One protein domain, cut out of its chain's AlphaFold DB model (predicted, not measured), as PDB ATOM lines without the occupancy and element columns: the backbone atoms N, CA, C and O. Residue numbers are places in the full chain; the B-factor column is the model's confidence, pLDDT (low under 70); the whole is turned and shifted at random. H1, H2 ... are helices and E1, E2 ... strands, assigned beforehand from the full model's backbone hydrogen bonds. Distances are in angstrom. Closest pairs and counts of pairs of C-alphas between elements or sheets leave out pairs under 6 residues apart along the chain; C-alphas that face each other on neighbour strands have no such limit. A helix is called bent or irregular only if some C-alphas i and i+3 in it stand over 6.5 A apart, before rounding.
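What this domain is: This is residues 2 to 97 of the 99 residues of the protein "alpha-1,2-Mannosidase" of Fasciola hepatica (UniProt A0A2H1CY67). What shape does the backbone take? A small body holds the helical hairpin H2 and H3 with H1 next to it and a short strand hairpin, E1 and E2, near the later residues of H1; from this body a long arm, residues 79 to 97, sticks out with H4 in it. What is it built of? The printed part has 96 residues with four named helices and two named strands, in the order H1, E1, E2, H2, H3, H4; it is mostly helix, and its one sheet is the antiparallel pair E1 and E2. How compact is it? The whole is only just loose, close to extended, with a radius of gyration of the C-alphas of 18.6 A, and it is elongated, spanning 57 by 32 by 30 A.

Where its parts are: Where does the first helix lie? H1 is residues 2 to 12, 15.4 A long from C-alpha 2 at (37.978, -28.752, 101.531) to C-alpha 12. Which elements follow? Strand E1 is residues 18 to 20 and strand E2 is residues 25 to 27. H2 is residues 39 to 50, 18.3 A, and H3 is residues 54 to 67, 19.6 A, with C-alpha 67 at (58.093, -18.238, 95.518). Where does the last helix end? H4, residues 84 to 96, is 18.5 A long and ends at C-alpha 96 (13.515, 10.543, 105.711).

How they stand to each other: What lies close to H1? The closest C-alphas of H1 and E1 are those of Tyr 9 and Leu 19, 5.9 A apart. H1 is near H2 and near H3, but touches no helix. How do E1 and E2 pair? They form an antiparallel hairpin at 136 degrees, with N 20 and O 25 at 2.9 A and N 27 and O 18 at 2.8 A, within hydrogen-bond range. How do the helices stand? H2 and H3, a helical hairpin, touch at a shallow tilt of 32 degrees, opposite ways, closest at the C-alphas of Leu 48 and Phe 57, 5.7 A. H4 is apart from H1, H2 and H3. Are the helix backbones complete? In H1, H3 and H4 every O i to N i+4 pair is within hydrogen-bond range, in H2 6 of 8; H2 is only just irregular, with C-alphas 43 and 46 6.9 A apart.

The domain as a whole: How far does it reach? The two C-alphas farthest apart, those of Lys 11 and His 96, are 56.9 A apart; without residues 79 to 97, which stand free, the body spans 34 by 29 by 22 A. Which links are long? Those from E2 to H2, 11 residues, and from H3 to H4, 16 residues, are long; the printed part has no cut. Where is confidence low? The mean pLDDT of the printed part is 75.7, and residues 28 to 36, 70 to 91, 94 and 96 to 97 are under 70.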
ATOM      1  N   THR A   2      36.811 -29.666 101.632       80.94
ATOM      2  CA  THR A   2      37.978 -28.752 101.531       80.94
ATOM      3  C   THR A   2      39.315 -29.475 101.394       80.94
ATOM      4  O   THR A   2      40.102 -29.150 100.513       80.94
ATOM      5  N   LYS A   3      39.545 -30.522 102.195       84.69
ATOM      6  CA  LYS A   3      40.772 -31.331 102.106       84.69
ATOM      7  C   LYS A   3      40.932 -32.016 100.742       84.69
ATOM      8  O   LYS A   3      42.030 -32.095 100.208       84.69
ATOM      9  N   GLU A   4      39.837 -32.485 100.148       86.88
ATOM     10  CA  GLU A   4      39.854 -33.132  98.828       86.88
ATOM     11  C   GLU A   4      40.109 -32.119  97.708       86.88
ATOM     12  O   GLU A   4      40.891 -32.400  96.800       86.88
ATOM     13  N   ALA A   5      39.503 -30.931  97.799       86.00
ATOM     14  CA  ALA A   5      39.751 -29.829  96.874       86.00
ATOM     15  C   ALA A   5      41.211 -29.350  96.950       86.00
ATOM     16  O   ALA A   5      41.865 -29.217  95.915       86.00
ATOM     17  N   TRP A   6      41.745 -29.188  98.165       87.81
ATOM     18  CA  TRP A   6      43.146 -28.844  98.395       87.81
ATOM     19  C   TRP A   6      44.096 -29.897  97.820       87.81
ATOM     20  O   TRP A   6      45.015 -29.562  97.079       87.81
ATOM     21  N   ASN A   7      43.839 -31.182  98.073       88.69
ATOM     22  CA  ASN A   7      44.659 -32.269  97.539       88.69
ATOM     23  C   ASN A   7      44.631 -32.322  96.005       88.69
ATOM     24  O   ASN A   7      45.653 -32.589  95.373       88.69
ATOM     25  N   ALA A   8      43.478 -32.061  95.387       87.62
ATOM     26  CA  ALA A   8      43.376 -31.969  93.935       87.62
ATOM     27  C   ALA A   8      44.182 -30.779  93.390       87.62
ATOM     28  O   ALA A   8      44.911 -30.939  92.409       87.62
ATOM     29  N   TYR A   9      44.103 -29.615  94.039       87.88
ATOM     30  CA  TYR A   9      44.915 -28.452  93.687       87.88
ATOM     31  C   TYR A   9      46.412 -28.750  93.826       87.88
ATOM     32  O   TYR A   9      47.155 -28.609  92.855       87.88
ATOM     33  N   ALA A  10      46.841 -29.266  94.979       87.06
ATOM     34  CA  ALA A  10      48.234 -29.604  95.245       87.06
ATOM     35  C   ALA A  10      48.796 -30.637  94.263       87.06
ATOM     36  O   ALA A  10      49.962 -30.569  93.881       87.06
ATOM     37  N   LYS A  11      47.961 -31.562  93.787       87.38
ATOM     38  CA  LYS A  11      48.373 -32.580  92.820       87.38
ATOM     39  C   LYS A  11      48.489 -32.062  91.386       87.38
ATOM     40  O   LYS A  11      49.354 -32.528  90.650       87.38
ATOM     41  N   TYR A  12      47.588 -31.179  90.957       85.19
ATOM     42  CA  TYR A  12      47.415 -30.857  89.533       85.19
ATOM     43  C   TYR A  12      47.765 -29.412  89.159       85.19
ATOM     44  O   TYR A  12      47.917 -29.115  87.975       85.19
ATOM     45  N   ALA A  13      47.869 -28.510  90.133       84.44
ATOM     46  CA  ALA A  13      47.994 -27.076  89.892       84.44
ATOM     47  C   ALA A  13      48.838 -26.349  90.955       84.44
ATOM     48  O   ALA A  13      48.659 -25.149  91.141       84.44
ATOM     49  N   TRP A  14      49.763 -27.037  91.637       85.06
ATOM     50  CA  TRP A  14      50.613 -26.408  92.656       85.06
ATOM     51  C   TRP A  14      51.385 -25.207  92.096       85.06
ATOM     52  O   TRP A  14      52.107 -25.328  91.105       85.06
ATOM     53  N   GLY A  15      51.201 -24.042  92.719       80.56
ATOM     54  CA  GLY A  15      51.801 -22.773  92.300       80.56
ATOM     55  C   GLY A  15      51.096 -22.073  91.133       80.56
ATOM     56  O   GLY A  15      51.446 -20.945  90.799       80.56
ATOM     57  N   ALA A  16      50.078 -22.686  90.524       82.88
ATOM     58  CA  ALA A  16      49.216 -21.999  89.567       82.88
ATOM     59  C   ALA A  16      48.154 -21.160  90.289       82.88
ATOM     60  O   ALA A  16      47.778 -21.451  91.427       82.88
ATOM     61  N   ASN A  17      47.635 -20.137  89.609       80.25
ATOM     62  CA  ASN A  17      46.617 -19.264  90.194       80.25
ATOM     63  C   ASN A  17      45.323 -20.024  90.488       80.25
ATOM     64  O   ASN A  17      44.756 -19.826  91.557       80.25
ATOM     65  N   GLU A  18      44.910 -20.928  89.594       79.50
ATOM     66  CA  GLU A  18      43.676 -21.709  89.715       79.50
ATOM     67  C   GLU A  18      43.838 -23.144  89.170       79.50
ATOM     68  O   GLU A  18      44.693 -23.427  88.322       79.50
ATOM     69  N   LEU A  19      42.967 -24.057  89.614       82.19
ATOM     70  CA  LEU A  19      42.809 -25.408  89.063       82.19
ATOM     71  C   LEU A  19      41.544 -25.478  88.199       82.19
ATOM     72  O   LEU A  19      40.461 -25.133  88.661       82.19
ATOM     73  N   LYS A  20      41.633 -26.048  86.988       82.88
ATOM     74  CA  LYS A  20      40.447 -26.517  86.251       82.88
ATOM     75  C   LYS A  20      40.116 -27.959  86.656       82.88
ATOM     76  O   LYS A  20      40.829 -28.871  86.230       82.88
ATOM     77  N   PRO A  21      39.040 -28.209  87.426       76.38
ATOM     78  CA  PRO A  21      38.784 -29.522  88.024       76.38
ATOM     79  C   PRO A  21      38.438 -30.603  86.991       76.38
ATOM     80  O   PRO A  21      38.845 -31.751  87.145       76.38
ATOM     81  N   LEU A  22      37.747 -30.238  85.904       81.44
ATOM     82  CA  LEU A  22      37.356 -31.185  84.851       81.44
ATOM     83  C   LEU A  22      38.538 -31.611  83.975       81.44
ATOM     84  O   LEU A  22      38.666 -32.779  83.625       81.44
ATOM     85  N   SER A  23      39.418 -30.670  83.628       81.38
ATOM     86  CA  SER A  23      40.568 -30.944  82.763       81.38
ATOM     87  C   SER A  23      41.843 -31.292  83.530       81.38
ATOM     88  O   SER A  23      42.821 -31.679  82.897       81.38
ATOM     89  N   LYS A  24      41.839 -31.165  84.868       82.94
ATOM     90  CA  LYS A  24      42.996 -31.372  85.761       82.94
ATOM     91  C   LYS A  24      44.233 -30.597  85.302       82.94
ATOM     92  O   LYS A  24      45.353 -31.092  85.376       82.94
ATOM     93  N   LYS A  25      44.008 -29.394  84.773       78.56
ATOM     94  CA  LYS A  25      45.057 -28.515  84.253       78.56
ATOM     95  C   LYS A  25      45.133 -27.238  85.084       78.56
ATOM     96  O   LYS A  25      44.086 -26.745  85.519       78.56
ATOM     97  N   PRO A  26      46.338 -26.679  85.262       77.62
ATOM     98  CA  PRO A  26      46.485 -25.355  85.838       77.62
ATOM     99  C   PRO A  26      45.810 -24.325  84.929       77.62
ATOM    100  O   PRO A  26      45.875 -24.412  83.698       77.62
ATOM    101  N   HIS A  27      45.151 -23.348  85.539       77.00
ATOM    102  CA  HIS A  27      44.621 -22.184  84.852       77.00
ATOM    103  C   HIS A  27      45.291 -20.924  85.382       77.00
ATOM    104  O   HIS A  27      45.415 -20.707  86.584       77.00
ATOM    105  N   GLN A  28      45.757 -20.106  84.446       67.06
ATOM    106  CA  GLN A  28      46.296 -18.787  84.718       67.06
ATOM    107  C   GLN A  28      45.284 -17.791  84.163       67.06
ATOM    108  O   GLN A  28      45.231 -17.546  82.957       67.06
ATOM    109  N   ALA A  29      44.401 -17.305  85.032       62.19
ATOM    110  CA  ALA A  29      43.477 -16.246  84.676       62.19
ATOM    111  C   ALA A  29      44.265 -14.936  84.528       62.19
ATOM    112  O   ALA A  29      44.910 -14.487  85.473       62.19
ATOM    113  N   SER A  30      44.181 -14.296  83.357       57.50
ATOM    114  CA  SER A  30      44.822 -12.994  83.085       57.50
ATOM    115  C   SER A  30      44.363 -11.879  84.038       57.50
ATOM    116  O   SER A  30      45.011 -10.839  84.115       57.50
ATOM    117  N   VAL A  31      43.247 -12.088  84.744       57.69
ATOM    118  CA  VAL A  31      42.655 -11.155  85.713       57.69
ATOM    119  C   VAL A  31      43.524 -11.005  86.969       57.69
ATOM    120  O   VAL A  31      43.521  -9.944  87.582       57.69
ATOM    121  N   LEU A  32      44.318 -12.024  87.315       54.78
ATOM    122  CA  LEU A  32      45.208 -12.027  88.487       54.78
ATOM    123  C   LEU A  32      46.661 -11.662  88.130       54.78
ATOM    124  O   LEU A  32      47.583 -11.943  88.889       54.78
ATOM    125  N   GLY A  33      46.865 -11.046  86.960       54.41
ATOM    126  CA  GLY A  33      48.175 -10.924  86.329       54.41
ATOM    127  C   GLY A  33      48.552 -12.237  85.641       54.41
ATOM    128  O   GLY A  33      48.294 -13.326  86.147       54.41
ATOM    129  N   GLY A  34      49.156 -12.170  84.457       58.94
ATOM    130  CA  GLY A  34      49.576 -13.357  83.695       58.94
ATOM    131  C   GLY A  34      50.704 -14.177  84.343       58.94
ATOM    132  O   GLY A  34      51.303 -15.010  83.672       58.94
ATOM    133  N   VAL A  35      51.023 -13.924  85.616       64.19
ATOM    134  CA  VAL A  35      52.118 -14.544  86.362       64.19
ATOM    135  C   VAL A  35      51.536 -15.586  87.330       64.19
ATOM    136  O   VAL A  35      50.550 -15.299  88.016       64.19
ATOM    137  N   PRO A  36      52.102 -16.805  87.397       66.88
ATOM    138  CA  PRO A  36      51.698 -17.816  88.368       66.88
ATOM    139  C   PRO A  36      52.165 -17.409  89.774       66.88
ATOM    140  O   PRO A  36      53.302 -17.656  90.164       66.88
ATOM    141  N   LEU A  37      51.276 -16.759  90.521       72.44
ATOM    142  CA  LEU A  37      51.497 -16.266  91.884       72.44
ATOM    143  C   LEU A  37      51.038 -17.270  92.947       72.44
ATOM    144  O   LEU A  37      51.330 -17.105  94.127       72.44
ATOM    145  N   GLY A  38      50.296 -18.305  92.544       79.50
ATOM    146  CA  GLY A  38      49.689 -19.245  93.481       79.50
ATOM    147  C   GLY A  38      48.513 -18.627  94.239       79.50
ATOM    148  O   GLY A  38      48.385 -18.843  95.437       79.50
ATOM    149  N   ALA A  39      47.646 -17.868  93.560       79.44
ATOM    150  CA  ALA A  39      46.498 -17.201  94.188       79.44
ATOM    151  C   ALA A  39      45.626 -18.142  95.049       79.44
ATOM    152  O   ALA A  39      45.302 -17.798  96.180       79.44
ATOM    153  N   THR A  40      45.338 -19.362  94.570       83.62
ATOM    154  CA  THR A  40      44.605 -20.382  95.350       83.62
ATOM    155  C   THR A  40      45.341 -20.811  96.633       83.62
ATOM    156  O   THR A  40      44.699 -21.188  97.609       83.62
ATOM    157  N   ILE A  41      46.679 -20.766  96.661       85.75
ATOM    158  CA  ILE A  41      47.460 -21.076  97.871       85.75
ATOM    159  C   ILE A  41      47.222 -19.988  98.911       85.75
ATOM    160  O   ILE A  41      46.882 -20.311 100.041       85.75
ATOM    161  N   ILE A  42      47.349 -18.718  98.519       86.12
ATOM    162  CA  ILE A  42      47.198 -17.571  99.425       86.12
ATOM    163  C   ILE A  42      45.771 -17.503  99.984       86.12
ATOM    164  O   ILE A  42      45.602 -17.399 101.194       86.12
ATOM    165  N   ASP A  43      44.763 -17.625  99.118       85.25
ATOM    166  CA  ASP A  43      43.337 -17.584  99.486       85.25
ATOM    167  C   ASP A  43      42.893 -18.823 100.287       85.25
ATOM    168  O   ASP A  43      41.927 -18.784 101.034       85.25
ATOM    169  N   GLY A  44      43.608 -19.946 100.163       86.62
ATOM    170  CA  GLY A  44      43.317 -21.167 100.917       86.62
ATOM    171  C   GLY A  44      43.961 -21.224 102.306       86.62
ATOM    172  O   GLY A  44      43.553 -22.045 103.128       86.62
ATOM    173  N   MET A  45      44.976 -20.401 102.591       88.31
ATOM    174  CA  MET A  45      45.780 -20.511 103.817       88.31
ATOM    175  C   MET A  45      44.976 -20.277 105.098       88.31
ATOM    176  O   MET A  45      45.143 -21.017 106.070       88.31
ATOM    177  N   ASP A  46      44.104 -19.273 105.119       88.56
ATOM    178  CA  ASP A  46      43.255 -18.974 106.275       88.56
ATOM    179  C   ASP A  46      42.265 -20.115 106.556       88.56
ATOM    180  O   ASP A  46      42.111 -20.563 107.694       88.56
ATOM    181  N   THR A  47      41.684 -20.670 105.498       89.38
ATOM    182  CA  THR A  47      40.742 -21.778 105.534       89.38
ATOM    183  C   THR A  47      41.427 -23.040 106.047       89.38
ATOM    184  O   THR A  47      40.891 -23.715 106.926       89.38
ATOM    185  N   LEU A  48      42.639 -23.347 105.571       90.19
ATOM    186  CA  LEU A  48      43.439 -24.466 106.080       90.19
ATOM    187  C   LEU A  48      43.731 -24.316 107.576       90.19
ATOM    188  O   LEU A  48      43.597 -25.284 108.327       90.19
ATOM    189  N   TYR A  49      44.084 -23.107 108.018       89.12
ATOM    190  CA  TYR A  49      44.389 -22.834 109.419       89.12
ATOM    191  C   TYR A  49      43.159 -23.002 110.321       89.12
ATOM    192  O   TYR A  49      43.232 -23.696 111.337       89.12
ATOM    193  N   ILE A  50      42.014 -22.433 109.931       91.12
ATOM    194  CA  ILE A  50      40.750 -22.531 110.680       91.12
ATOM    195  C   ILE A  50      40.254 -23.984 110.745       91.12
ATOM    196  O   ILE A  50      39.695 -24.406 111.755       91.12
ATOM    197  N   MET A  51      40.486 -24.771 109.691       88.44
ATOM    198  CA  MET A  51      40.091 -26.180 109.627       88.44
ATOM    199  C   MET A  51      41.064 -27.144 110.331       88.44
ATOM    200  O   MET A  51      40.832 -28.353 110.304       88.44
ATOM    201  N   GLY A  52      42.142 -26.648 110.950       90.75
ATOM    202  CA  GLY A  52      43.133 -27.473 111.654       90.75
ATOM    203  C   GLY A  52      44.073 -28.265 110.735       90.75
ATOM    204  O   GLY A  52      44.742 -29.198 111.178       90.75
ATOM    205  N   LEU A  53      44.141 -27.910 109.448       91.12
ATOM    206  CA  LEU A  53      45.014 -28.526 108.444       91.12
ATOM    207  C   LEU A  53      46.404 -27.870 108.486       91.12
ATOM    208  O   LEU A  53      46.830 -27.162 107.571       91.12
ATOM    209  N   HIS A  54      47.091 -28.048 109.616       89.94
ATOM    210  CA  HIS A  54      48.332 -27.336 109.923       89.94
ATOM    211  C   HIS A  54      49.525 -27.764 109.051       89.94
ATOM    212  O   HIS A  54      50.411 -26.949 108.795       89.94
ATOM    213  N   GLU A  55      49.557 -29.012 108.578       91.38
ATOM    214  CA  GLU A  55      50.615 -29.500 107.681       91.38
ATOM    215  C   GLU A  55      50.494 -28.864 106.294       91.38
ATOM    216  O   GLU A  55      51.461 -28.333 105.748       91.38
ATOM    217  N   GLU A  56      49.280 -28.845 105.751       89.75
ATOM    218  CA  GLU A  56      48.953 -28.202 104.485       89.75
ATOM    219  C   GLU A  56      49.207 -26.692 104.545       89.75
ATOM    220  O   GLU A  56      49.807 -26.127 103.627       89.75
ATOM    221  N   PHE A  57      48.826 -26.053 105.656       90.75
ATOM    222  CA  PHE A  57      49.119 -24.646 105.916       90.75
ATOM    223  C   PHE A  57      50.625 -24.365 105.939       90.75
ATOM    224  O   PHE A  57      51.080 -23.379 105.359       90.75
ATOM    225  N   LYS A  58      51.422 -25.232 106.576       93.00
ATOM    226  CA  LYS A  58      52.881 -25.081 106.611       93.00
ATOM    227  C   LYS A  58      53.474 -25.139 105.203       93.00
ATOM    228  O   LYS A  58      54.260 -24.267 104.849       93.00
ATOM    229  N   ASN A  59      53.037 -26.095 104.384       90.19
ATOM    230  CA  ASN A  59      53.485 -26.213 102.994       90.19
ATOM    231  C   ASN A  59      53.105 -24.980 102.160       90.19
ATOM    232  O   ASN A  59      53.906 -24.499 101.360       90.19
ATOM    233  N   ALA A  60      51.896 -24.449 102.363       88.81
ATOM    234  CA  ALA A  60      51.436 -23.224 101.718       88.81
ATOM    235  C   ALA A  60      52.276 -22.002 102.133       88.81
ATOM    236  O   ALA A  60      52.710 -21.224 101.285       88.81
ATOM    237  N   ARG A  61      52.568 -21.863 103.431       89.00
ATOM    238  CA  ARG A  61      53.416 -20.794 103.975       89.00
ATOM    239  C   ARG A  61      54.835 -20.851 103.412       89.00
ATOM    240  O   ARG A  61      55.371 -19.817 103.024       89.00
ATOM    241  N   ASP A  62      55.432 -22.037 103.378       91.38
ATOM    242  CA  ASP A  62      56.797 -22.221 102.884       91.38
ATOM    243  C   ASP A  62      56.862 -21.903 101.374       91.38
ATOM    244  O   ASP A  62      57.767 -21.201 100.928       91.38
ATOM    245  N   PHE A  63      55.830 -22.275 100.604       88.69
ATOM    246  CA  PHE A  63      55.689 -21.854  99.206       88.69
ATOM    247  C   PHE A  63      55.638 -20.326  99.057       88.69
ATOM    248  O   PHE A  63      56.348 -19.768  98.221       88.69
ATOM    249  N   VAL A  64      54.825 -19.640  99.868       86.00
ATOM    250  CA  VAL A  64      54.719 -18.173  99.836       86.00
ATOM    251  C   VAL A  64      56.061 -17.515 100.158       86.00
ATOM    252  O   VAL A  64      56.465 -16.596  99.453       86.00
ATOM    253  N   ALA A  65      56.781 -18.009 101.166       86.25
ATOM    254  CA  ALA A  65      58.079 -17.463 101.558       86.25
ATOM    255  C   ALA A  65      59.156 -17.612 100.466       86.25
ATOM    256  O   ALA A  65      60.012 -16.742 100.326       86.25
ATOM    257  N   GLU A  66      59.123 -18.701  99.692       85.44
ATOM    258  CA  GLU A  66      60.148 -18.993  98.684       85.44
ATOM    259  C   GLU A  66      59.819 -18.480  97.276       85.44
ATOM    260  O   GLU A  66      60.731 -18.230  96.484       85.44
ATOM    261  N   LYS A  67      58.531 -18.409  96.915       79.44
ATOM    262  CA  LYS A  67      58.093 -18.238  95.518       79.44
ATOM    263  C   LYS A  67      57.295 -16.971  95.260       79.44
ATOM    264  O   LYS A  67      57.196 -16.575  94.099       79.44
ATOM    265  N   LEU A  68      56.735 -16.330  96.287       75.25
ATOM    266  CA  LEU A  68      55.910 -15.147  96.080       75.25
ATOM    267  C   LEU A  68      56.789 -13.900  95.926       75.25
ATOM    268  O   LEU A  68      57.343 -13.393  96.897       75.25
ATOM    269  N   ASN A  69      56.898 -13.396  94.695       70.56
ATOM    270  CA  ASN A  69      57.540 -12.117  94.409       70.56
ATOM    271  C   ASN A  69      56.494 -11.095  93.936       70.56
ATOM    272  O   ASN A  69      55.949 -11.204  92.836       70.56
ATOM    273  N   PHE A  70      56.225 -10.096  94.778       66.94
ATOM    274  CA  PHE A  70      55.248  -9.038  94.510       66.94
ATOM    275  C   PHE A  70      55.704  -8.036  93.444       66.94
ATOM    276  O   PHE A  70      54.857  -7.367  92.854       66.94
ATOM    277  N   ASP A  71      57.000  -7.977  93.126       67.25
ATOM    278  CA  ASP A  71      57.543  -7.039  92.135       67.25
ATOM    279  C   ASP A  71      57.053  -7.344  90.709       67.25
ATOM    280  O   ASP A  71      57.128  -6.500  89.818       67.25
ATOM    281  N   GLN A  72      56.528  -8.551  90.480       61.66
ATOM    282  CA  GLN A  72      56.008  -8.992  89.184       61.66
ATOM    283  C   GLN A  72      54.509  -8.716  89.003       61.66
ATOM    284  O   GLN A  72      53.961  -8.965  87.927       61.66
ATOM    285  N   VAL A  73      53.829  -8.204  90.032       59.41
ATOM    286  CA  VAL A  73      52.384  -7.970  90.001       59.41
ATOM    287  C   VAL A  73      52.107  -6.515  89.649       59.41
ATOM    288  O   VAL A  73      52.052  -5.640  90.512       59.41
ATOM    289  N   SER A  74      51.863  -6.238  88.368       54.16
ATOM    290  CA  SER A  74      51.229  -4.980  87.972       54.16
ATOM    291  C   SER A  74      49.763  -5.029  88.407       54.16
ATOM    292  O   SER A  74      48.917  -5.579  87.701       54.16
ATOM    293  N   VAL A  75      49.459  -4.509  89.597       56.88
ATOM    294  CA  VAL A  75      48.085  -4.427  90.102       56.88
ATOM    295  C   VAL A  75      47.293  -3.490  89.191       56.88
ATOM    296  O   VAL A  75      47.355  -2.265  89.314       56.88
ATOM    297  N   THR A  76      46.528  -4.055  88.259       50.38
ATOM    298  CA  THR A  76      45.489  -3.312  87.548       50.38
ATOM    299  C   THR A  76      44.425  -2.968  88.578       50.38
ATOM    300  O   THR A  76      43.666  -3.827  89.014       50.38
ATOM    301  N   ARG A  77      44.455  -1.709  89.018       46.38
ATOM    302  CA  ARG A  77      43.512  -1.012  89.898       46.38
ATOM    303  C   ARG A  77      42.139  -1.709  89.965       46.38
ATOM    304  O   ARG A  77      41.278  -1.479  89.119       46.38
ATOM    305  N   ILE A  78      41.937  -2.567  90.966       55.44
ATOM    306  CA  ILE A  78      40.628  -3.177  91.215       55.44
ATOM    307  C   ILE A  78      39.758  -2.045  91.757       55.44
ATOM    308  O   ILE A  78      40.027  -1.512  92.833       55.44
ATOM    309  N   HIS A  79      38.765  -1.603  90.987       47.53
ATOM    310  CA  HIS A  79      37.797  -0.619  91.456       47.53
ATOM    311  C   HIS A  79      36.952  -1.229  92.584       47.53
ATOM    312  O   HIS A  79      35.852  -1.715  92.353       47.53
ATOM    313  N   ALA A  80      37.440  -1.161  93.819       52.25
ATOM    314  CA  ALA A  80      36.613  -1.225  95.016       52.25
ATOM    315  C   ALA A  80      36.307   0.205  95.482       52.25
ATOM    316  O   ALA A  80      36.558   0.575  96.622       52.25
ATOM    317  N   GLN A  81      35.787   1.039  94.580       49.31
ATOM    318  CA  GLN A  81      35.137   2.274  94.991       49.31
ATOM    319  C   GLN A  81      33.640   1.989  94.989       49.31
ATOM    320  O   GLN A  81      32.946   2.297  94.026       49.31
ATOM    321  N   ILE A  82      33.127   1.390  96.066       59.59
ATOM    322  CA  ILE A  82      31.757   1.740  96.437       59.59
ATOM    323  C   ILE A  82      31.878   3.201  96.874       59.59
ATOM    324  O   ILE A  82      32.596   3.479  97.840       59.59
ATOM    325  N   PRO A  83      31.299   4.169  96.147       60.28
ATOM    326  CA  PRO A  83      31.343   5.538  96.608       60.28
ATOM    327  C   PRO A  83      30.604   5.569  97.950       60.28
ATOM    328  O   PRO A  83      29.406   5.312  98.000       60.28
ATOM    329  N   PHE A  84      31.314   5.898  99.036       61.00
ATOM    330  CA  PHE A  84      30.734   6.239 100.344       61.00
ATOM    331  C   PHE A  84      29.436   7.083 100.241       61.00
ATOM    332  O   PHE A  84      28.507   6.827 101.011       61.00
ATOM    333  N   PRO A  85      29.297   8.016  99.270       65.69
ATOM    334  CA  PRO A  85      28.040   8.728  99.029       65.69
ATOM    335  C   PRO A  85      26.815   7.856  98.718       65.69
ATOM    336  O   PRO A  85      25.716   8.220  99.122       65.69
ATOM    337  N   ALA A  86      26.963   6.712  98.040       63.81
ATOM    338  CA  ALA A  86      25.827   5.846  97.708       63.81
ATOM    339  C   ALA A  86      25.210   5.210  98.965       63.81
ATOM    340  O   ALA A  86      23.992   5.108  99.069       63.81
ATOM    341  N   TYR A  87      26.038   4.860  99.954       60.91
ATOM    342  CA  TYR A  87      25.569   4.316 101.228       60.91
ATOM    343  C   TYR A  87      24.853   5.378 102.080       60.91
ATOM    344  O   TYR A  87      23.796   5.115 102.655       60.91
ATOM    345  N   LEU A  88      25.382   6.607 102.096       66.38
ATOM    346  CA  LEU A  88      24.750   7.745 102.772       66.38
ATOM    347  C   LEU A  88      23.432   8.158 102.107       66.38
ATOM    348  O   LEU A  88      22.486   8.496 102.811       66.38
ATOM    349  N   PHE A  89      23.336   8.076 100.777       67.50
ATOM    350  CA  PHE A  89      22.099   8.357 100.047       67.50
ATOM    351  C   PHE A  89      21.005   7.334 100.380       67.50
ATOM    352  O   PHE A  89      19.887   7.716 100.715       67.50
ATOM    353  N   THR A  90      21.324   6.035 100.383       67.88
ATOM    354  CA  THR A  90      20.353   4.994 100.760       67.88
ATOM    355  C   THR A  90      19.900   5.128 102.216       67.88
ATOM    356  O   THR A  90      18.710   4.990 102.487       67.88
ATOM    357  N   LEU A  91      20.802   5.455 103.149       62.81
ATOM    358  CA  LEU A  91      20.435   5.703 104.550       62.81
ATOM    359  C   LEU A  91      19.600   6.977 104.724       62.81
ATOM    360  O   LEU A  91      18.619   6.952 105.462       62.81
ATOM    361  N   TYR A  92      19.923   8.061 104.015       70.00
ATOM    362  CA  TYR A  92      19.133   9.295 104.044       70.00
ATOM    363  C   TYR A  92      17.704   9.057 103.537       70.00
ATOM    364  O   TYR A  92      16.741   9.453 104.191       70.00
ATOM    365  N   HIS A  93      17.551   8.327 102.430       71.94
ATOM    366  CA  HIS A  93      16.235   7.974 101.888       71.94
ATOM    367  C   HIS A  93      15.465   6.966 102.751       71.94
ATOM    368  O   HIS A  93      14.235   6.974 102.744       71.94
ATOM    369  N   HIS A  94      16.156   6.122 103.518       69.25
ATOM    370  CA  HIS A  94      15.509   5.206 104.456       69.25
ATOM    371  C   HIS A  94      15.039   5.912 105.738       69.25
ATOM    372  O   HIS A  94      13.990   5.565 106.272       69.25
ATOM    373  N   VAL A  95      15.779   6.921 106.211       72.88
ATOM    374  CA  VAL A  95      15.441   7.683 107.426       72.88
ATOM    375  C   VAL A  95      14.395   8.769 107.160       72.88
ATOM    376  O   VAL A  95      13.566   9.023 108.030       72.88
ATOM    377  N   HIS A  96      14.392   9.396 105.978       68.88
ATOM    378  CA  HIS A  96      13.515  10.543 105.711       68.88
ATOM    379  C   HIS A  96      12.244  10.248 104.913       68.88
ATOM    380  O   HIS A  96      11.405  11.138 104.808       68.88
ATOM    381  N   GLY A  97      12.041   9.014 104.440       54.47
ATOM    382  CA  GLY A  97      10.816   8.630 103.736       54.47
ATOM    383  C   GLY A  97      10.640   9.351 102.393       54.47
ATOM    384  O   GLY A  97      11.169  10.430 102.138       54.47
TER     385      GLY A  97